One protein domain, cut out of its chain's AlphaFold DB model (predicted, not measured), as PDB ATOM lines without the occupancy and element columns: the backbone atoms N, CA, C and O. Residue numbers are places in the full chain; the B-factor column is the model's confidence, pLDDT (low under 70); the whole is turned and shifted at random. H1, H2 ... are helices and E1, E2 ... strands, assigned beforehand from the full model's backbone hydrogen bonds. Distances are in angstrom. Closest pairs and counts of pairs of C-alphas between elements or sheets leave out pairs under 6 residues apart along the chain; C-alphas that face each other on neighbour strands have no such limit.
ATOM      1  N   ASN A 338      26.037 -34.121  41.343       58.72
ATOM      2  CA  ASN A 338      27.094 -35.037  40.898       58.72
ATOM      3  C   ASN A 338      27.534 -34.795  39.450       58.72
ATOM      4  O   ASN A 338      28.721 -34.823  39.130       58.72
ATOM      5  N   ARG A 339      26.575 -34.544  38.554       62.38
ATOM      6  CA  ARG A 339      26.875 -34.240  37.147       62.38
ATOM      7  C   ARG A 339      27.495 -32.845  36.997       62.38
ATOM      8  O   ARG A 339      28.365 -32.650  36.157       62.38
ATOM      9  N   GLN A 340      27.121 -31.901  37.857       70.75
ATOM     10  CA  GLN A 340      27.714 -30.563  37.898       70.75
ATOM     11  C   GLN A 340      29.120 -30.527  38.515       70.75
ATOM     12  O   GLN A 340      29.912 -29.659  38.150       70.75
ATOM     13  N   ILE A 341      29.464 -31.461  39.410       74.44
ATOM     14  CA  ILE A 341      30.849 -31.639  39.880       74.44
ATOM     15  C   ILE A 341      31.772 -31.930  38.694       74.44
ATOM     16  O   ILE A 341      32.849 -31.347  38.595       74.44
ATOM     17  N   ALA A 342      31.332 -32.782  37.767       73.88
ATOM     18  CA  ALA A 342      32.088 -33.072  36.555       73.88
ATOM     19  C   ALA A 342      32.261 -31.829  35.676       73.88
ATOM     20  O   ALA A 342      33.360 -31.574  35.198       73.88
ATOM     21  N   ASP A 343      31.208 -31.022  35.513       77.88
ATOM     22  CA  ASP A 343      31.285 -29.759  34.769       77.88
ATOM     23  C   ASP A 343      32.305 -28.796  35.388       77.88
ATOM     24  O   ASP A 343      33.151 -28.246  34.683       77.88
ATOM     25  N   ALA A 344      32.262 -28.621  36.712       83.88
ATOM     26  CA  ALA A 344      33.212 -27.780  37.432       83.88
ATOM     27  C   ALA A 344      34.647 -28.319  37.317       83.88
ATOM     28  O   ALA A 344      35.574 -27.544  37.085       83.88
ATOM     29  N   TRP A 345      34.833 -29.641  37.413       83.12
ATOM     30  CA  TRP A 345      36.131 -30.296  37.237       83.12
ATOM     31  C   TRP A 345      36.715 -30.054  35.842       83.12
ATOM     32  O   TRP A 345      37.872 -29.649  35.724       83.12
ATOM     33  N   ILE A 346      35.910 -30.245  34.793       79.06
ATOM     34  CA  ILE A 346      36.304 -29.999  33.399       79.06
ATOM     35  C   ILE A 346      36.698 -28.538  33.212       79.06
ATOM     36  O   ILE A 346      37.765 -28.244  32.682       79.06
ATOM     37  N   LEU A 347      35.868 -27.611  33.689       83.12
ATOM     38  CA  LEU A 347      36.119 -26.180  33.550       83.12
ATOM     39  C   LEU A 347      37.379 -25.723  34.299       83.12
ATOM     40  O   LEU A 347      38.101 -24.863  33.792       83.12
ATOM     41  N   ALA A 348      37.672 -26.299  35.468       83.62
ATOM     42  CA  ALA A 348      38.878 -25.988  36.235       83.62
ATOM     43  C   ALA A 348      40.170 -26.452  35.537       83.62
ATOM     44  O   ALA A 348      41.208 -25.804  35.688       83.62
ATOM     45  N   HIS A 349      40.096 -27.528  34.746       79.94
ATOM     46  CA  HIS A 349      41.229 -28.094  34.002       79.94
ATOM     47  C   HIS A 349      41.309 -27.632  32.539       79.94
ATOM     48  O   HIS A 349      42.342 -27.827  31.904       79.94
ATOM     49  N   ALA A 350      40.260 -26.996  32.014       75.75
ATOM     50  CA  ALA A 350      40.268 -26.377  30.693       75.75
ATOM     51  C   ALA A 350      41.213 -25.166  30.651       75.75
ATOM     52  O   ALA A 350      41.315 -24.406  31.627       75.75
ATOM     53  N   SER A 351      41.861 -24.946  29.502       77.00
ATOM     54  CA  SER A 351      42.667 -23.743  29.276       77.00
ATOM     55  C   SER A 351      41.786 -22.477  29.281       77.00
ATOM     56  O   SER A 351      40.563 -22.558  29.114       77.00
ATOM     57  N   PRO A 352      42.354 -21.269  29.459       79.69
ATOM     58  CA  PRO A 352      41.558 -20.042  29.566       79.69
ATOM     59  C   PRO A 352      40.627 -19.782  28.368       79.69
ATOM     60  O   PRO A 352      39.472 -19.387  28.551       79.69
ATOM     61  N   ARG A 353      41.102 -20.041  27.140       75.12
ATOM     62  CA  ARG A 353      40.315 -19.869  25.903       75.12
ATOM     63  C   ARG A 353      39.119 -20.819  25.871       75.12
ATOM     64  O   ARG A 353      37.999 -20.414  25.565       75.12
ATOM     65  N   GLU A 354      39.356 -22.068  26.232       74.31
ATOM     66  CA  GLU A 354      38.386 -23.159  26.241       74.31
ATOM     67  C   GLU A 354      37.316 -22.965  27.308       74.31
ATOM     68  O   GLU A 354      36.119 -23.028  27.030       74.31
ATOM     69  N   ARG A 355      37.745 -22.628  28.526       82.38
ATOM     70  CA  ARG A 355      36.858 -22.296  29.638       82.38
ATOM     71  C   ARG A 355      35.925 -21.147  29.274       82.38
ATOM     72  O   ARG A 355      34.724 -21.237  29.523       82.38
ATOM     73  N   LYS A 356      36.442 -20.090  28.636       79.75
ATOM     74  CA  LYS A 356      35.631 -18.951  28.173       79.75
ATOM     75  C   LYS A 356      34.543 -19.392  27.189       79.75
ATOM     76  O   LYS A 356      33.407 -18.928  27.297       79.75
ATOM     77  N   LEU A 357      34.867 -20.295  26.264       75.31
ATOM     78  CA  LEU A 357      33.918 -20.843  25.291       75.31
ATOM     79  C   LEU A 357      32.864 -21.747  25.949       75.31
ATOM     80  O   LEU A 357      31.671 -21.580  25.689       75.31
ATOM     81  N   LEU A 358      33.271 -22.644  26.851       77.88
ATOM     82  CA  LEU A 358      32.361 -23.527  27.588       77.88
ATOM     83  C   LEU A 358      31.409 -22.736  28.501       77.88
ATOM     84  O   LEU A 358      30.205 -22.999  28.515       77.88
ATOM     85  N   LEU A 359      31.913 -21.711  29.196       81.12
ATOM     86  CA  LEU A 359      31.093 -20.792  29.992       81.12
ATOM     87  C   LEU A 359      30.160 -19.947  29.116       81.12
ATOM     88  O   LEU A 359      29.035 -19.658  29.518       81.12
ATOM     89  N   ALA A 360      30.583 -19.542  27.913       76.38
ATOM     90  CA  ALA A 360      29.693 -18.881  26.958       76.38
ATOM     91  C   ALA A 360      28.548 -19.809  26.524       76.38
ATOM     92  O   ALA A 360      27.392 -19.405  26.620       76.38
ATOM     93  N   GLY A 361      28.843 -21.061  26.159       73.12
ATOM     94  CA  GLY A 361      27.826 -22.061  25.814       73.12
ATOM     95  C   GLY A 361      26.857 -22.344  26.966       73.12
ATOM     96  O   GLY A 361      25.641 -22.310  26.776       73.12
ATOM     97  N   TRP A 362      27.378 -22.532  28.184       77.81
ATOM     98  CA  TRP A 362      26.569 -22.688  29.396       77.81
ATOM     99  C   TRP A 362      25.624 -21.500  29.620       77.81
ATOM    100  O   TRP A 362      24.444 -21.705  29.924       77.81
ATOM    101  N   ARG A 363      26.100 -20.263  29.415       75.81
ATOM    102  CA  ARG A 363      25.267 -19.054  29.502       75.81
ATOM    103  C   ARG A 363      24.188 -19.037  28.419       75.81
ATOM    104  O   ARG A 363      23.010 -18.924  28.747       75.81
ATOM    105  N   THR A 364      24.549 -19.195  27.145       69.06
ATOM    106  CA  THR A 364      23.597 -19.198  26.017       69.06
ATOM    107  C   THR A 364      22.431 -20.160  26.247       69.06
ATOM    108  O   THR A 364      21.270 -19.829  26.000       69.06
ATOM    109  N   ASP A 365      22.725 -21.323  26.809       65.81
ATOM    110  CA  ASP A 365      21.741 -22.361  27.061       65.81
ATOM    111  C   ASP A 365      20.852 -22.119  28.286       65.81
ATOM    112  O   ASP A 365      19.656 -22.431  28.254       65.81
ATOM    113  N   ASN A 366      21.411 -21.571  29.367       66.81
ATOM    114  CA  ASN A 366      20.634 -21.250  30.564       66.81
ATOM    115  C   ASN A 366      19.789 -19.980  30.389       66.81
ATOM    116  O   ASN A 366      18.744 -19.861  31.034       66.81
ATOM    117  N   PHE A 367      20.201 -19.080  29.490       63.84
ATOM    118  CA  PHE A 367      19.663 -17.727  29.397       63.84
ATOM    119  C   PHE A 367      18.995 -17.371  28.062       63.84
ATOM    120  O   PHE A 367      17.864 -16.893  28.065       63.84
ATOM    121  N   TYR A 368      19.647 -17.606  26.919       53.94
ATOM    122  CA  TYR A 368      19.215 -17.044  25.628       53.94
ATOM    123  C   TYR A 368      18.211 -17.920  24.873       53.94
ATOM    124  O   TYR A 368      17.245 -17.417  24.310       53.94
ATOM    125  N   ARG A 369      18.359 -19.250  24.900       51.56
ATOM    126  CA  ARG A 369      17.417 -20.165  24.216       51.56
ATOM    127  C   ARG A 369      16.019 -20.229  24.841       51.56
ATOM    128  O   ARG A 369      15.135 -20.908  24.323       51.56
ATOM    129  N   ARG A 370      15.802 -19.561  25.973       52.34
ATOM    130  CA  ARG A 370      14.546 -19.580  26.733       52.34
ATOM    131  C   ARG A 370      13.965 -18.175  26.817       52.34
ATOM    132  O   ARG A 370      13.810 -17.617  27.897       52.34
ATOM    133  N   ALA A 371      13.611 -17.644  25.653       41.91
ATOM    134  CA  ALA A 371      13.170 -16.274  25.402       41.91
ATOM    135  C   ALA A 371      11.844 -15.825  26.070       41.91
ATOM    136  O   ALA A 371      11.153 -14.990  25.503       41.91
ATOM    137  N   ARG A 372      11.431 -16.336  27.245       47.03
ATOM    138  CA  ARG A 372      10.202 -15.827  27.902       47.03
ATOM    139  C   ARG A 372      10.254 -15.579  29.408       47.03
ATOM    140  O   ARG A 372       9.443 -14.786  29.868       47.03
ATOM    141  N   ARG A 373      11.153 -16.187  30.199       55.16
ATOM    142  CA  ARG A 373      11.262 -15.899  31.652       55.16
ATOM    143  C   ARG A 373      12.682 -16.134  32.167       55.16
ATOM    144  O   ARG A 373      13.143 -17.275  32.188       55.16
ATOM    145  N   PHE A 374      13.333 -15.067  32.625       55.97
ATOM    146  CA  PHE A 374      14.567 -15.131  33.405       55.97
ATOM    147  C   PHE A 374      14.360 -16.030  34.638       55.97
ATOM    148  O   PHE A 374      13.398 -15.857  35.389       55.97
ATOM    149  N   ARG A 375      15.224 -17.039  34.818       61.66
ATOM    150  CA  ARG A 375      15.172 -17.976  35.954       61.66
ATOM    151  C   ARG A 375      16.420 -17.803  36.813       61.66
ATOM    152  O   ARG A 375      17.441 -18.424  36.517       61.66
ATOM    153  N   PRO A 376      16.348 -17.008  37.886       57.06
ATOM    154  CA  PRO A 376      17.554 -16.559  38.561       57.06
ATOM    155  C   PRO A 376      18.308 -17.651  39.331       57.06
ATOM    156  O   PRO A 376      19.497 -17.542  39.575       57.06
ATOM    157  N   TRP A 377      17.658 -18.760  39.673       61.91
ATOM    158  CA  TRP A 377      18.306 -19.870  40.384       61.91
ATOM    159  C   TRP A 377      19.081 -20.839  39.479       61.91
ATOM    160  O   TRP A 377      19.747 -21.742  39.974       61.91
ATOM    161  N   ALA A 378      18.953 -20.742  38.151       62.09
ATOM    162  CA  ALA A 378      19.608 -21.696  37.251       62.09
ATOM    163  C   ALA A 378      21.124 -21.455  37.150       62.09
ATOM    164  O   ALA A 378      21.883 -22.409  36.970       62.09
ATOM    165  N   TYR A 379      21.558 -20.202  37.306       70.62
ATOM    166  CA  TYR A 379      22.945 -19.788  37.103       70.62
ATOM    167  C   TYR A 379      23.817 -19.847  38.358       70.62
ATOM    168  O   TYR A 379      25.037 -19.826  38.263       70.62
ATOM    169  N   THR A 380      23.210 -19.972  39.535       73.88
ATOM    170  CA  THR A 380      23.922 -20.012  40.819       73.88
ATOM    171  C   THR A 380      24.539 -21.379  41.120       73.88
ATOM    172  O   THR A 380      25.387 -21.496  41.997       73.88
ATOM    173  N   ASN A 381      24.128 -22.435  40.410       76.75
ATOM    174  CA  ASN A 381      24.542 -23.801  40.737       76.75
ATOM    175  C   ASN A 381      26.017 -24.084  40.426       76.75
ATOM    176  O   ASN A 381      26.698 -24.687  41.249       76.75
ATOM    177  N   LEU A 382      26.508 -23.655  39.260       82.06
ATOM    178  CA  LEU A 382      27.901 -23.881  38.865       82.06
ATOM    179  C   LEU A 382      28.886 -23.131  39.789       82.06
ATOM    180  O   LEU A 382      29.777 -23.794  40.322       82.06
ATOM    181  N   PRO A 383      28.709 -21.818  40.068       85.81
ATOM    182  CA  PRO A 383      29.527 -21.108  41.055       85.81
ATOM    183  C   PRO A 383      29.513 -21.769  42.433       85.81
ATOM    184  O   PRO A 383      30.567 -21.973  43.028       85.81
ATOM    185  N   ARG A 384      28.331 -22.179  42.913       82.44
ATOM    186  CA  ARG A 384      28.185 -22.854  44.206       82.44
ATOM    187  C   ARG A 384      28.983 -24.152  44.267       82.44
ATOM    188  O   ARG A 384      29.662 -24.410  45.254       82.44
ATOM    189  N   ILE A 385      28.894 -24.986  43.234       83.25
ATOM    190  CA  ILE A 385      29.585 -26.282  43.210       83.25
ATOM    191  C   ILE A 385      31.087 -26.099  43.112       83.25
ATOM    192  O   ILE A 385      31.815 -26.771  43.834       83.25
ATOM    193  N   ALA A 386      31.549 -25.147  42.305       88.81
ATOM    194  CA  ALA A 386      32.953 -24.772  42.294       88.81
ATOM    195  C   ALA A 386      33.406 -24.289  43.689       88.81
ATOM    196  O   ALA A 386      34.408 -24.774  44.200       88.81
ATOM    197  N   GLY A 387      32.624 -23.452  44.377       86.25
ATOM    198  CA  GLY A 387      32.907 -23.044  45.758       86.25
ATOM    199  C   GLY A 387      32.955 -24.209  46.760       86.25
ATOM    200  O   GLY A 387      33.821 -24.237  47.632       86.25
ATOM    201  N   VAL A 388      32.069 -25.204  46.630       84.56
ATOM    202  CA  VAL A 388      32.100 -26.423  47.459       84.56
ATOM    203  C   VAL A 388      33.345 -27.263  47.168       84.56
ATOM    204  O   VAL A 388      34.005 -27.692  48.108       84.56
ATOM    205  N   LEU A 389      33.700 -27.462  45.896       86.06
ATOM    206  CA  LEU A 389      34.920 -28.180  45.510       86.06
ATOM    207  C   LEU A 389      36.184 -27.460  45.990       86.06
ATOM    208  O   LEU A 389      37.128 -28.121  46.413       86.06
ATOM    209  N   ALA A 390      36.189 -26.125  45.982       88.94
ATOM    210  CA  ALA A 390      37.291 -25.337  46.519       88.94
ATOM    211  C   ALA A 390      37.479 -25.558  48.023       88.94
ATOM    212  O   ALA A 390      38.599 -25.783  48.477       88.94
ATOM    213  N   HIS A 391      36.381 -25.524  48.780       87.12
ATOM    214  CA  HIS A 391      36.389 -25.802  50.214       87.12
ATOM    215  C   HIS A 391      36.883 -27.225  50.507       87.12
ATOM    216  O   HIS A 391      37.806 -27.381  51.297       87.12
ATOM    217  N   LEU A 392      36.341 -28.239  49.825       83.62
ATOM    218  CA  LEU A 392      36.780 -29.631  49.987       83.62
ATOM    219  C   LEU A 392      38.261 -29.823  49.623       83.62
ATOM    220  O   LEU A 392      38.962 -30.598  50.266       83.62
ATOM    221  N   GLY A 393      38.750 -29.109  48.604       84.75
ATOM    222  CA  GLY A 393      40.174 -29.071  48.275       84.75
ATOM    223  C   GLY A 393      41.012 -28.458  49.396       84.75
ATOM    224  O   GLY A 393      42.056 -29.005  49.729       84.75
ATOM    225  N   ALA A 394      40.550 -27.379  50.029       86.38
ATOM    226  CA  ALA A 394      41.286 -26.718  51.105       86.38
ATOM    227  C   ALA A 394      41.326 -27.575  52.377       86.38
ATOM    228  O   ALA A 394      42.371 -27.698  53.002       86.38
ATOM    229  N   GLU A 395      40.228 -28.263  52.704       84.06
ATOM    230  CA  GLU A 395      40.171 -29.217  53.820       84.06
ATOM    231  C   GLU A 395      41.245 -30.316  53.698       84.06
ATOM    232  O   GLU A 395      41.796 -30.766  54.704       84.06
ATOM    233  N   SER A 396      41.619 -30.693  52.466       82.06
ATOM    234  CA  SER A 396      42.685 -31.671  52.217       82.06
ATOM    235  C   SER A 396      44.072 -31.246  52.718       82.06
ATOM    236  O   SER A 396      44.917 -32.118  52.899       82.06
ATOM    237  N   ALA A 397      44.305 -29.952  52.981       80.12
ATOM    238  CA  ALA A 397      45.560 -29.459  53.554       80.12
ATOM    239  C   ALA A 397      45.765 -29.930  55.006       80.12
ATOM    240  O   ALA A 397      46.897 -30.147  55.431       80.12
ATOM    241  N   HIS A 398      44.674 -30.145  55.749       72.38
ATOM    242  CA  HIS A 398      44.708 -30.588  57.147       72.38
ATOM    243  C   HIS A 398      44.159 -32.007  57.354       72.38
ATOM    244  O   HIS A 398      44.291 -32.572  58.442       72.38
ATOM    245  N   ALA A 399      43.524 -32.598  56.339       66.88
ATOM    246  CA  ALA A 399      43.007 -33.955  56.425       66.88
ATOM    247  C   ALA A 399      44.149 -34.984  56.368       66.88
ATOM    248  O   ALA A 399      44.928 -35.034  55.418       66.88
ATOM    249  N   THR A 400      44.202 -35.884  57.353       56.28
ATOM    250  CA  THR A 400      45.104 -37.051  57.333       56.28
ATOM    251  C   THR A 400      44.733 -38.060  56.241       56.28
ATOM    252  O   THR A 400      45.544 -38.907  55.870       56.28
ATOM    253  N   THR A 401      43.515 -37.969  55.697       53.84
ATOM    254  CA  THR A 401      43.023 -38.780  54.583       53.84
ATOM    255  C   THR A 401      42.835 -37.926  53.332       53.84
ATOM    256  O   THR A 401      42.305 -36.819  53.374       53.84
ATOM    257  N   ALA A 402      43.260 -38.452  52.181       59.94
ATOM    258  CA  ALA A 402      43.083 -37.767  50.907       59.94
ATOM    259  C   ALA A 402      41.588 -37.565  50.599       59.94
ATOM    260  O   ALA A 402      40.843 -38.537  50.437       59.94
ATOM    261  N   VAL A 403      41.163 -36.307  50.458       73.50
ATOM    262  CA  VAL A 403      39.819 -35.966  49.980       73.50
ATOM    263  C   VAL A 403      39.734 -36.369  48.508       73.50
ATOM    264  O   VAL A 403      40.432 -35.829  47.649       73.50
ATOM    265  N   SER A 404      38.911 -37.369  48.200       72.19
ATOM    266  CA  SER A 404      38.741 -37.885  46.839       72.19
ATOM    267  C   SER A 404      37.276 -37.866  46.431       72.19
ATOM    268  O   SER A 404      36.378 -38.061  47.248       72.19
ATOM    269  N   MET A 405      37.031 -37.627  45.147       70.19
ATOM    270  CA  MET A 405      35.700 -37.678  44.557       70.19
ATOM    271  C   MET A 405      35.681 -38.616  43.359       70.19
ATOM    272  O   MET A 405      36.665 -38.743  42.636       70.19
ATOM    273  N   THR A 406      34.549 -39.281  43.142       63.22
ATOM    274  CA  THR A 406      34.356 -40.126  41.960       63.22
ATOM    275  C   THR A 406      33.581 -39.335  40.915       63.22
ATOM    276  O   THR A 406      32.463 -38.895  41.171       63.22
ATOM    277  N   LEU A 407      34.172 -39.149  39.738       65.31
ATOM    278  CA  LEU A 407      33.522 -38.505  38.603       65.31
ATOM    279  C   LEU A 407      32.437 -39.427  38.012       65.31
ATOM    280  O   LEU A 407      32.494 -40.644  38.210       65.31
ATOM    281  N   PRO A 408      31.457 -38.902  37.253       54.94
ATOM    282  CA  PRO A 408      30.375 -39.701  36.664       54.94
ATOM    283  C   PRO A 408      30.853 -40.857  35.775       54.94
ATOM    284  O   PRO A 408      30.148 -41.850  35.625       54.94
ATOM    285  N   TRP A 409      32.065 -40.760  35.223       57.88
ATOM    286  CA  TRP A 409      32.716 -41.819  34.450       57.88
ATOM    287  C   TRP A 409      33.482 -42.855  35.290       57.88
ATOM    288  O   TRP A 409      34.116 -43.758  34.751       57.88
ATOM    289  N   GLY A 410      33.418 -42.760  36.619       55.47
ATOM    290  CA  GLY A 410      34.027 -43.705  37.555       55.47
ATOM    291  C   GLY A 410      35.498 -43.447  37.887       55.47
ATOM    292  O   GLY A 410      36.055 -44.199  38.683       55.47
ATOM    293  N   GLU A 411      36.120 -42.411  37.314       65.31
ATOM    294  CA  GLU A 411      37.465 -41.971  37.700       65.31
ATOM    295  C   GLU A 411      37.430 -41.374  39.108       65.31
ATOM    296  O   GLU A 411      36.609 -40.501  39.395       65.31
ATOM    297  N   GLN A 412      38.311 -41.846  39.988       70.88
ATOM    298  CA  GLN A 412      38.545 -41.205  41.275       70.88
ATOM    299  C   GLN A 412      39.600 -40.125  41.104       70.88
ATOM    300  O   GLN A 412      40.716 -40.407  40.675       70.88
ATOM    301  N   VAL A 413      39.241 -38.897  41.456       73.38
ATOM    302  CA  VAL A 413      40.150 -37.756  41.433       73.38
ATOM    303  C   VAL A 413      40.360 -37.236  42.842       73.38
ATOM    304  O   VAL A 413      39.422 -37.133  43.638       73.38
ATOM    305  N   ARG A 414      41.616 -36.932  43.156       78.38
ATOM    306  CA  ARG A 414      41.993 -36.310  44.420       78.38
ATOM    307  C   ARG A 414      41.730 -34.811  44.326       78.38
ATOM    308  O   ARG A 414      42.158 -34.168  43.368       78.38
ATOM    309  N   LEU A 415      41.019 -34.278  45.312       79.62
ATOM    310  CA  LEU A 415      40.909 -32.846  45.528       79.62
ATOM    311  C   LEU A 415      42.110 -32.436  46.371       79.62
ATOM    312  O   LEU A 415      42.231 -32.848  47.520       79.62
ATOM    313  N   ASP A 416      43.020 -31.695  45.752       81.44
ATOM    314  CA  ASP A 416      44.176 -31.107  46.417       81.44
ATOM    315  C   ASP A 416      43.938 -29.610  46.655       81.44
ATOM    316  O   ASP A 416      43.247 -28.952  45.868       81.44
ATOM    317  N   HIS A 417      44.539 -29.068  47.712       82.38
ATOM    318  CA  HIS A 417      44.450 -27.657  48.091       82.38
ATOM    319  C   HIS A 417      44.910 -26.707  46.971       82.38
ATOM    320  O   HIS A 417      44.342 -25.629  46.791       82.38
ATOM    321  N   SER A 418      45.851 -27.143  46.121       83.62
ATOM    322  CA  SER A 418      46.304 -26.396  44.936       83.62
ATOM    323  C   SER A 418      45.192 -26.105  43.909       83.62
ATOM    324  O   SER A 418      45.309 -25.189  43.087       83.62
ATOM    325  N   LEU A 419      44.082 -26.852  43.944       84.75
ATOM    326  CA  LEU A 419      42.931 -26.641  43.062       84.75
ATOM    327  C   LEU A 419      41.921 -25.630  43.622       84.75
ATOM    328  O   LEU A 419      41.092 -25.130  42.858       84.75
ATOM    329  N   SER A 420      41.991 -25.282  44.911       89.50
ATOM    330  CA  SER A 420      40.999 -24.427  45.571       89.50
ATOM    331  C   SER A 420      40.900 -23.042  44.935       89.50
ATOM    332  O   SER A 420      39.801 -22.604  44.589       89.50
ATOM    333  N   HIS A 421      42.034 -22.395  44.647       89.06
ATOM    334  CA  HIS A 421      42.058 -21.120  43.920       89.06
ATOM    335  C   HIS A 421      41.450 -21.240  42.510       89.06
ATOM    336  O   HIS A 421      40.688 -20.373  42.084       89.06
ATOM    337  N   LYS A 422      41.729 -22.335  41.780       89.19
ATOM    338  CA  LYS A 422      41.191 -22.537  40.421       89.19
ATOM    339  C   LYS A 422      39.667 -22.631  40.433       89.19
ATOM    340  O   LYS A 422      39.014 -22.053  39.564       89.19
ATOM    341  N   PHE A 423      39.102 -23.330  41.414       92.50
ATOM    342  CA  PHE A 423      37.655 -23.442  41.571       92.50
ATOM    343  C   PHE A 423      37.006 -22.127  42.026       92.50
ATOM    344  O   PHE A 423      35.974 -21.749  41.473       92.50
ATOM    345  N   LEU A 424      37.615 -21.390  42.961       92.62
ATOM    346  CA  LEU A 424      37.126 -20.062  43.358       92.62
ATOM    347  C   LEU A 424      37.141 -19.077  42.181       92.62
ATOM    348  O   LEU A 424      36.153 -18.380  41.953       92.62
ATOM    349  N   GLY A 425      38.219 -19.069  41.391       91.38
ATOM    350  CA  GLY A 425      38.322 -18.251  40.182       91.38
ATOM    351  C   GLY A 425      37.313 -18.657  39.104       91.38
ATOM    352  O   GLY A 425      36.745 -17.799  38.433       91.38
ATOM    353  N   LEU A 426      37.017 -19.953  38.955       92.19
ATOM    354  CA  LEU A 426      35.951 -20.419  38.063       92.19
ATOM    355  C   LEU A 426      34.571 -19.906  38.504       92.19
ATOM    356  O   LEU A 426      33.779 -19.482  37.662       92.19
ATOM    357  N   ALA A 427      34.278 -19.956  39.806       91.88
ATOM    358  CA  ALA A 427      33.011 -19.482  40.349       91.88
ATOM    359  C   ALA A 427      32.816 -17.979  40.099       91.88
ATOM    360  O   ALA A 427      31.751 -17.569  39.638       91.88
ATOM    361  N   GLU A 428      33.860 -17.182  40.326       92.94
ATOM    362  CA  GLU A 428      33.867 -15.744  40.045       92.94
ATOM    363  C   GLU A 428      33.676 -15.455  38.555       92.94
ATOM    364  O   GLU A 428      32.755 -14.732  38.184       92.94
ATOM    365  N   GLN A 429      34.448 -16.111  37.682       91.06
ATOM    366  CA  GLN A 429      34.317 -15.963  36.228       91.06
ATOM    367  C   GLN A 429      32.904 -16.292  35.728       91.06
ATOM    368  O   GLN A 429      32.402 -15.654  34.798       91.06
ATOM    369  N   ALA A 430      32.253 -17.292  36.327       89.00
ATOM    370  CA  ALA A 430      30.877 -17.636  36.006       89.00
ATOM    371  C   ALA A 430      29.898 -16.532  36.440       89.00
ATOM    372  O   ALA A 430      29.045 -16.158  35.633       89.00
ATOM    373  N   LEU A 431      30.037 -15.974  37.650       90.06
ATOM    374  CA  LEU A 431      29.201 -14.871  38.148       90.06
ATOM    375  C   LEU A 431      29.411 -13.574  37.352       90.06
ATOM    376  O   LEU A 431      28.432 -12.972  36.914       90.06
ATOM    377  N   ASP A 432      30.656 -13.202  37.054       90.81
ATOM    378  CA  ASP A 432      30.985 -12.046  36.207       90.81
ATOM    379  C   ASP A 432      30.415 -12.204  34.792       90.81
ATOM    380  O   ASP A 432      29.967 -11.251  34.147       90.81
ATOM    381  N   GLY A 433      30.420 -13.439  34.285       86.38
ATOM    382  CA  GLY A 433      29.809 -13.783  33.013       86.38
ATOM    383  C   GLY A 433      28.300 -13.538  32.993       86.38
ATOM    384  O   GLY A 433      27.780 -13.185  31.932       86.38
ATOM    385  N   VAL A 434      27.606 -13.716  34.123       84.38
ATOM    386  CA  VAL A 434      26.166 -13.442  34.278       84.38
ATOM    387  C   VAL A 434      25.898 -11.939  34.303       84.38
ATOM    388  O   VAL A 434      25.022 -11.485  33.566       84.38
ATOM    389  N   ASP A 435      26.701 -11.169  35.040       86.75
ATOM    390  CA  ASP A 435      26.569  -9.706  35.128       86.75
ATOM    391  C   ASP A 435      26.706  -9.040  33.761       86.75
ATOM    392  O   ASP A 435      25.881  -8.216  33.374       86.75
ATOM    393  N   LYS A 436      27.683  -9.486  32.965       85.81
ATOM    394  CA  LYS A 436      27.876  -9.005  31.588       85.81
ATOM    395  C   LYS A 436      26.719  -9.363  30.652       85.81
ATOM    396  O   LYS A 436      26.553  -8.720  29.624       85.81
ATOM    397  N   THR A 437      25.954 -10.406  30.972       81.31
ATOM    398  CA  THR A 437      24.857 -10.890  30.119       81.31
ATOM    399  C   THR A 437      23.544 -10.158  30.408       81.31
ATOM    400  O   THR A 437      22.787  -9.876  29.483       81.31
ATOM    401  N   PHE A 438      23.274  -9.833  31.677       79.38
ATOM    402  CA  PHE A 438      22.049  -9.147  32.108       79.38
ATOM    403  C   PHE A 438      22.349  -7.973  33.047       79.38
ATOM    404  O   PHE A 438      21.843  -7.967  34.172       79.38
ATOM    405  N   PRO A 439      23.119  -6.961  32.613       85.19
ATOM    406  CA  PRO A 439      23.568  -5.892  33.504       85.19
ATOM    407  C   PRO A 439      22.383  -5.213  34.198       85.19
ATOM    408  O   PRO A 439      22.313  -5.197  35.422       85.19
ATOM    409  N   ALA A 440      21.352  -4.828  33.439       84.31
ATOM    410  CA  ALA A 440      20.158  -4.175  33.978       84.31
ATOM    411  C   ALA A 440      19.431  -4.982  35.075       84.31
ATOM    412  O   ALA A 440      18.847  -4.386  35.977       84.31
ATOM    413  N   GLN A 441      19.457  -6.321  35.024       83.25
ATOM    414  CA  GLN A 441      18.816  -7.159  36.045       83.25
ATOM    415  C   GLN A 441      19.741  -7.527  37.203       83.25
ATOM    416  O   GLN A 441      19.220  -7.900  38.245       83.25
ATOM    417  N   MET A 442      21.065  -7.487  37.037       84.50
ATOM    418  CA  MET A 442      22.012  -7.939  38.065       84.50
ATOM    419  C   MET A 442      22.635  -6.797  38.857       84.50
ATOM    420  O   MET A 442      22.974  -6.992  40.017       84.50
ATOM    421  N   THR A 443      22.776  -5.613  38.261       84.44
ATOM    422  CA  THR A 443      23.446  -4.475  38.906       84.44
ATOM    423  C   THR A 443      22.469  -3.476  39.509       84.44
ATOM    424  O   THR A 443      22.865  -2.706  40.372       84.44
ATOM    425  N   THR A 444      21.201  -3.481  39.086       87.44
ATOM    426  CA  THR A 444      20.193  -2.520  39.559       87.44
ATOM    427  C   THR A 444      19.610  -2.954  40.909       87.44
ATOM    428  O   THR A 444      18.915  -3.984  40.953       87.44
ATOM    429  N   PRO A 445      19.820  -2.187  41.999       88.81
ATOM    430  CA  PRO A 445      19.234  -2.482  43.304       88.81
ATOM    431  C   PRO A 445      17.705  -2.609  43.241       88.81
ATOM    432  O   PRO A 445      17.042  -1.972  42.427       88.81
ATOM    433  N   GLY A 446      17.128  -3.471  44.080       83.12
ATOM    434  CA  GLY A 446      15.679  -3.724  44.126       83.12
ATOM    435  C   GLY A 446      15.161  -4.752  43.111       83.12
ATOM    436  O   GLY A 446      14.075  -5.303  43.293       83.12
ATOM    437  N   THR A 447      15.940  -5.103  42.085       86.50
ATOM    438  CA  THR A 447      15.570  -6.192  41.170       86.50
ATOM    439  C   THR A 447      15.790  -7.574  41.801       86.50
ATOM    440  O   THR A 447      16.690  -7.793  42.617       86.50
ATOM    441  N   VAL A 448      14.982  -8.563  41.392       83.75
ATOM    442  CA  VAL A 448      15.145  -9.963  41.842       83.75
ATOM    443  C   VAL A 448      16.491 -10.542  41.388       83.75
ATOM    444  O   VAL A 448      17.083 -11.342  42.112       83.75
ATOM    445  N   GLY A 449      16.980 -10.138  40.208       83.00
ATOM    446  CA  GLY A 449      18.283 -10.555  39.689       83.00
ATOM    447  C   GLY A 449      19.429 -10.040  40.558       83.00
ATOM    448  O   GLY A 449      20.221 -10.857  41.013       83.00
ATOM    449  N   HIS A 450      19.439  -8.745  40.890       88.31
ATOM    450  CA  HIS A 450      20.438  -8.136  41.769       88.31
ATOM    451  C   HIS A 450      20.492  -8.839  43.117       88.31
ATOM    452  O   HIS A 450      21.554  -9.288  43.534       88.31
ATOM    453  N   ARG A 451      19.343  -9.036  43.773       86.94
ATOM    454  CA  ARG A 451      19.305  -9.736  45.065       86.94
ATOM    455  C   ARG A 451      19.921 -11.134  44.986       86.94
ATOM    456  O   ARG A 451      20.682 -11.519  45.867       86.94
ATOM    457  N   ILE A 452      19.587 -11.910  43.956       85.19
ATOM    458  CA  ILE A 452      20.091 -13.284  43.818       85.19
ATOM    459  C   ILE A 452      21.578 -13.295  43.463       85.19
ATOM    460  O   ILE A 452      22.304 -14.147  43.971       85.19
ATOM    461  N   GLN A 453      22.037 -12.329  42.670       88.00
ATOM    462  CA  GLN A 453      23.446 -12.157  42.352       88.00
ATOM    463  C   GLN A 453      24.262 -11.784  43.593       88.00
ATOM    464  O   GLN A 453      25.294 -12.405  43.837       88.00
ATOM    465  N   GLN A 454      23.778 -10.854  44.422       91.62
ATOM    466  CA  GLN A 454      24.432 -10.502  45.686       91.62
ATOM    467  C   GLN A 454      24.492 -11.697  46.641       91.62
ATOM    468  O   GLN A 454      25.550 -11.990  47.184       91.62
ATOM    469  N   ILE A 455      23.411 -12.474  46.765       89.25
ATOM    470  CA  ILE A 455      23.411 -13.714  47.558       89.25
ATOM    471  C   ILE A 455      24.431 -14.732  47.024       89.25
ATOM    472  O   ILE A 455      25.110 -15.393  47.807       89.25
ATOM    473  N   ALA A 456      24.527 -14.900  45.702       88.44
ATOM    474  CA  ALA A 456      25.454 -15.849  45.093       88.44
ATOM    475  C   ALA A 456      26.918 -15.416  45.262       88.44
ATOM    476  O   ALA A 456      27.781 -16.257  45.513       88.44
ATOM    477  N   ARG A 457      27.191 -14.109  45.165       92.19
ATOM    478  CA  ARG A 457      28.502 -13.537  45.479       92.19
ATOM    479  C   ARG A 457      28.822 -13.689  46.967       92.19
ATOM    480  O   ARG A 457      29.929 -14.111  47.277       92.19
ATOM    481  N   ALA A 458      27.851 -13.474  47.856       92.00
ATOM    482  CA  ALA A 458      28.030 -13.653  49.294       92.00
ATOM    483  C   ALA A 458      28.392 -15.103  49.645       92.00
ATOM    484  O   ALA A 458      29.352 -15.330  50.374       92.00
ATOM    485  N   ASP A 459      27.701 -16.094  49.060       89.81
ATOM    486  CA  ASP A 459      28.054 -17.515  49.221       89.81
ATOM    487  C   ASP A 459      29.480 -17.793  48.718       89.81
ATOM    488  O   ASP A 459      30.249 -18.456  49.410       89.81
ATOM    489  N   LEU A 460      29.884 -17.240  47.567       92.25
ATOM    490  CA  LEU A 460      31.263 -17.373  47.080       92.25
ATOM    491  C   LEU A 460      32.282 -16.745  48.045       92.25
ATOM    492  O   LEU A 460      33.309 -17.363  48.324       92.25
ATOM    493  N   SER A 461      32.001 -15.564  48.588       94.75
ATOM    494  CA  SER A 461      32.853 -14.878  49.566       94.75
ATOM    495  C   SER A 461      32.951 -15.664  50.885       94.75
ATOM    496  O   SER A 461      34.043 -15.829  51.425       94.75
ATOM    497  N   VAL A 462      31.860 -16.289  51.347       91.75
ATOM    498  CA  VAL A 462      31.878 -17.238  52.482       91.75
ATOM    499  C   VAL A 462      32.787 -18.431  52.176       91.75
ATOM    500  O   VAL A 462      33.569 -18.853  53.032       91.75
ATOM    501  N   ARG A 463      32.727 -18.982  50.954       91.38
ATOM    502  CA  ARG A 463      33.617 -20.079  50.532       91.38
ATOM    503  C   ARG A 463      35.073 -19.640  50.479       91.38
ATOM    504  O   ARG A 463      35.915 -20.405  50.931       91.38
ATOM    505  N   ARG A 464      35.366 -18.432  49.987       95.00
ATOM    506  CA  ARG A 464      36.715 -17.844  50.024       95.00
ATOM    507  C   ARG A 464      37.225 -17.734  51.450       95.00
ATOM    508  O   ARG A 464      38.312 -18.223  51.721       95.00
ATOM    509  N   SER A 465      36.409 -17.192  52.353       94.38
ATOM    510  CA  SER A 465      36.773 -17.080  53.765       94.38
ATOM    511  C   SER A 465      37.055 -18.449  54.379       94.38
ATOM    512  O   SER A 465      38.074 -18.639  55.029       94.38
ATOM    513  N   THR A 466      36.198 -19.435  54.106       90.62
ATOM    514  CA  THR A 466      36.388 -20.808  54.595       90.62
ATOM    515  C   THR A 466      37.673 -21.428  54.039       90.62
ATOM    516  O   THR A 466      38.438 -22.014  54.792       90.62
ATOM    517  N   VAL A 467      37.931 -21.292  52.735       91.94
ATOM    518  CA  VAL A 467      39.163 -21.784  52.097       91.94
ATOM    519  C   VAL A 467      40.392 -21.136  52.727       91.94
ATOM    520  O   VAL A 467      41.313 -21.854  53.085       91.94
ATOM    521  N   ALA A 468      40.384 -19.818  52.921       93.62
ATOM    522  CA  ALA A 468      41.482 -19.091  53.547       93.62
ATOM    523  C   ALA A 468      41.727 -19.561  54.998       93.62
ATOM    524  O   ALA A 468      42.864 -19.823  55.370       93.62
ATOM    525  N   GLN A 469      40.665 -19.827  55.774       90.38
ATOM    526  CA  GLN A 469      40.769 -20.417  57.123       90.38
ATOM    527  C   GLN A 469      41.391 -21.824  57.142       90.38
ATOM    528  O   GLN A 469      41.992 -22.193  58.144       90.38
ATOM    529  N   TYR A 470      41.205 -22.624  56.088       88.94
ATOM    530  CA  TYR A 470      41.828 -23.951  55.934       88.94
ATOM    531  C   TYR A 470      43.227 -23.899  55.311       88.94
ATOM    532  O   TYR A 470      43.852 -24.938  55.145       88.94
ATOM    533  N   LEU A 471      43.689 -22.729  54.884       90.12
ATOM    534  CA  LEU A 471      45.037 -22.528  54.354       90.12
ATOM    535  C   LEU A 471      45.848 -21.594  55.260       90.12
ATOM    536  O   LEU A 471      46.870 -21.072  54.828       90.12
ATOM    537  N   ASP A 472      45.360 -21.367  56.483       91.06
ATOM    538  CA  ASP A 472      45.925 -20.462  57.486       91.06
ATOM    539  C   ASP A 472      46.142 -19.007  56.996       91.06
ATOM    540  O   ASP A 472      46.894 -18.238  57.592       91.06
ATOM    541  N   ASP A 473      45.425 -18.587  55.946       93.62
ATOM    542  CA  ASP A 473      45.355 -17.202  55.462       93.62
ATOM    543  C   ASP A 473      44.261 -16.439  56.226       93.62
ATOM    544  O   ASP A 473      43.119 -16.276  55.780       93.62
ATOM    545  N   PHE A 474      44.584 -16.019  57.449       93.06
ATOM    546  CA  PHE A 474      43.616 -15.372  58.337       93.06
ATOM    547  C   PHE A 474      43.214 -13.967  57.876       93.06
ATOM    548  O   PHE A 474      42.048 -13.598  58.019       93.06
ATOM    549  N   GLU A 475      44.124 -13.204  57.270       95.38
ATOM    550  CA  GLU A 475      43.806 -11.887  56.708       95.38
ATOM    551  C   GLU A 475      42.844 -12.013  55.522       95.38
ATOM    552  O   GLU A 475      41.807 -11.337  55.483       95.38
ATOM    553  N   GLY A 476      43.114 -12.946  54.601       95.06
ATOM    554  CA  GLY A 476      42.213 -13.267  53.497       95.06
ATOM    555  C   GLY A 476      40.859 -13.781  53.983       95.06
ATOM    556  O   GLY A 476      39.817 -13.420  53.425       95.06
ATOM    557  N   ALA A 477      40.834 -14.560  55.071       95.25
ATOM    558  CA  ALA A 477      39.597 -15.019  55.691       95.25
ATOM    559  C   ALA A 477      38.734 -13.871  56.227       95.25
ATOM    560  O   ALA A 477      37.519 -13.867  55.994       95.25
ATOM    561  N   ILE A 478      39.353 -12.904  56.913       97.06
ATOM    562  CA  ILE A 478      38.685 -11.714  57.448       97.06
ATOM    563  C   ILE A 478      38.143 -10.873  56.292       97.06
ATOM    564  O   ILE A 478      36.935 -10.628  56.234       97.06
ATOM    565  N   ALA A 479      38.993 -10.519  55.323       97.56
ATOM    566  CA  ALA A 479      38.608  -9.716  54.163       97.56
ATOM    567  C   ALA A 479      37.435 -10.341  53.386       97.56
ATOM    568  O   ALA A 479      36.447  -9.665  53.087       97.56
ATOM    569  N   ALA A 480      37.485 -11.651  53.123       96.56
ATOM    570  CA  ALA A 480      36.414 -12.359  52.428       96.56
ATOM    571  C   ALA A 480      35.118 -12.458  53.255       96.56
ATOM    572  O   ALA A 480      34.024 -12.444  52.687       96.56
ATOM    573  N   SER A 481      35.207 -12.540  54.588       96.56
ATOM    574  CA  SER A 481      34.020 -12.554  55.453       96.56
ATOM    575  C   SER A 481      33.323 -11.189  55.518       96.56
ATOM    576  O   SER A 481      32.095 -11.146  55.434       96.56
ATOM    577  N   ARG A 482      34.085 -10.084  55.557       97.88
ATOM    578  CA  ARG A 482      33.564  -8.711  55.423       97.88
ATOM    579  C   ARG A 482      32.887  -8.510  54.068       97.88
ATOM    580  O   ARG A 482      31.722  -8.131  54.014       97.88
ATOM    581  N   GLN A 483      33.552  -8.920  52.985       97.19
ATOM    582  CA  GLN A 483      32.968  -8.869  51.641       97.19
ATOM    583  C   GLN A 483      31.645  -9.652  51.545       97.19
ATOM    584  O   GLN A 483      30.697  -9.206  50.896       97.19
ATOM    585  N   ALA A 484      31.560 -10.823  52.185       95.06
ATOM    586  CA  ALA A 484      30.322 -11.593  52.241       95.06
ATOM    587  C   ALA A 484      29.217 -10.870  53.026       95.06
ATOM    588  O   ALA A 484      28.060 -10.884  52.600       95.06
ATOM    589  N   ALA A 485      29.560 -10.249  54.158       95.44
ATOM    590  CA  ALA A 485      28.621  -9.488  54.972       95.44
ATOM    591  C   ALA A 485      28.034  -8.306  54.189       95.44
ATOM    592  O   ALA A 485      26.811  -8.180  54.134       95.44
ATOM    593  N   ASP A 486      28.867  -7.538  53.484       96.75
ATOM    594  CA  ASP A 486      28.427  -6.428  52.630       96.75
ATOM    595  C   ASP A 486      27.446  -6.894  51.545       96.75
ATOM    596  O   ASP A 486      26.401  -6.282  51.315       96.75
ATOM    597  N   GLN A 487      27.737  -8.029  50.904       94.81
ATOM    598  CA  GLN A 487      26.877  -8.608  49.867       94.81
ATOM    599  C   GLN A 487      25.545  -9.122  50.438       94.81
ATOM    600  O   GLN A 487      24.495  -8.956  49.812       94.81
ATOM    601  N   TYR A 488      25.541  -9.699  51.643       93.50
ATOM    602  CA  TYR A 488      24.298 -10.070  52.328       93.50
ATOM    603  C   TYR A 488      23.481  -8.849  52.758       93.50
ATOM    604  O   TYR A 488      22.259  -8.857  52.593       93.50
ATOM    605  N   LEU A 489      24.120  -7.782  53.239       93.94
ATOM    606  CA  LEU A 489      23.450  -6.519  53.560       93.94
ATOM    607  C   LEU A 489      22.824  -5.893  52.306       93.94
ATOM    608  O   LEU A 489      21.641  -5.551  52.322       93.94
ATOM    609  N   ALA A 490      23.550  -5.870  51.184       92.06
ATOM    610  CA  ALA A 490      23.029  -5.438  49.884       92.06
ATOM    611  C   ALA A 490      21.858  -6.307  49.376       92.06
ATOM    612  O   ALA A 490      21.034  -5.857  48.574       92.06
ATOM    613  N   ALA A 491      21.756  -7.553  49.851       89.56
ATOM    614  CA  ALA A 491      20.648  -8.470  49.591       89.56
ATOM    615  C   ALA A 491      19.537  -8.441  50.661       89.56
ATOM    616  O   ALA A 491      18.657  -9.313  50.635       89.56
ATOM    617  N   THR A 492      19.579  -7.465  51.580       91.00
ATOM    618  CA  THR A 492      18.667  -7.299  52.724       91.00
ATOM    619  C   THR A 492      18.608  -8.538  53.628       91.00
ATOM    620  O   THR A 492      17.522  -9.017  53.961       91.00
ATOM    621  N   ALA A 493      19.771  -9.103  53.965       91.00
ATOM    622  CA  ALA A 493      19.922 -10.305  54.791       91.00
ATOM    623  C   ALA A 493      20.897 -10.085  55.979       91.00
ATOM    624  O   ALA A 493      21.963 -10.710  56.030       91.00
TER     625      ALA A 493
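AT A GLANCE: This is residues 338 to 493 of the 610 residues of an uncharacterized protein of Amycolatopsis sp. WAC 01416 (UniProt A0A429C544). What shape is this? H3, H4 and H6 form an up-and-down bundle, each running against the one before, with H7 folded back along H6 on one side and the helical hairpin H1 and H2 on the opposite side, H1 crossing H3 and H4. The small antiparallel hairpin E1 and E2 lies towards the end of H3 and the start of H4. What builds it? 156 residues are printed, mostly helix, in the order H1 H2 H3 E1 E2 H4 H5 H6 H7; the whole is compact, with a radius of gyration of the C-alphas of 16.0 A and spans of 49 by 37 by 24 A.

IN THESE COORDINATES: Where are the first elements? H1 is residues 338 to 349, from C-alpha 338 at (27.094, -35.037, 40.898); H2 is 352 to 368, H3 381 to 395, E1 404 to 406 and E2 412 to 414. And the rest? H4 is 417 to 435, 28.5 A long, H5 439 to 442, H6 448 to 469, 31.6 A long, and H7 474 to 490, ending at (23.029, -5.438, 49.884).

HOW THE PARTS SIT: How does the bundle meet? H4 touches H3 at Ala 427 and Pro 383, closest C-alphas 3.9 A, at a shallow tilt of 19 degrees, opposite ways. H6 touches H7, closest C-alphas Ser 465 and Ala 477, 4.0 A. How does H1 stand? Its residues 340 to 344 touch H3 about perpendicular, at 74 degrees, closest C-alphas Ala 344 and Ala 386, 5.7 A. What shows in the backbone? N 405 and O 413 are 2.9 A apart, within hydrogen-bond range; O i to N i+4 pairs are all within range in H2, H3, H6 and H7, 7 of 8 in H1 and 13 of 15 in H4, and H5 is too short for one.

THE WHOLE: Is anything cut? The printed part has no cut; H2 to H3 is a long link. Where is confidence low? pLDDT is under 70 at 338 to 339, 364 to 378, 399 to 402 and 406 to 411.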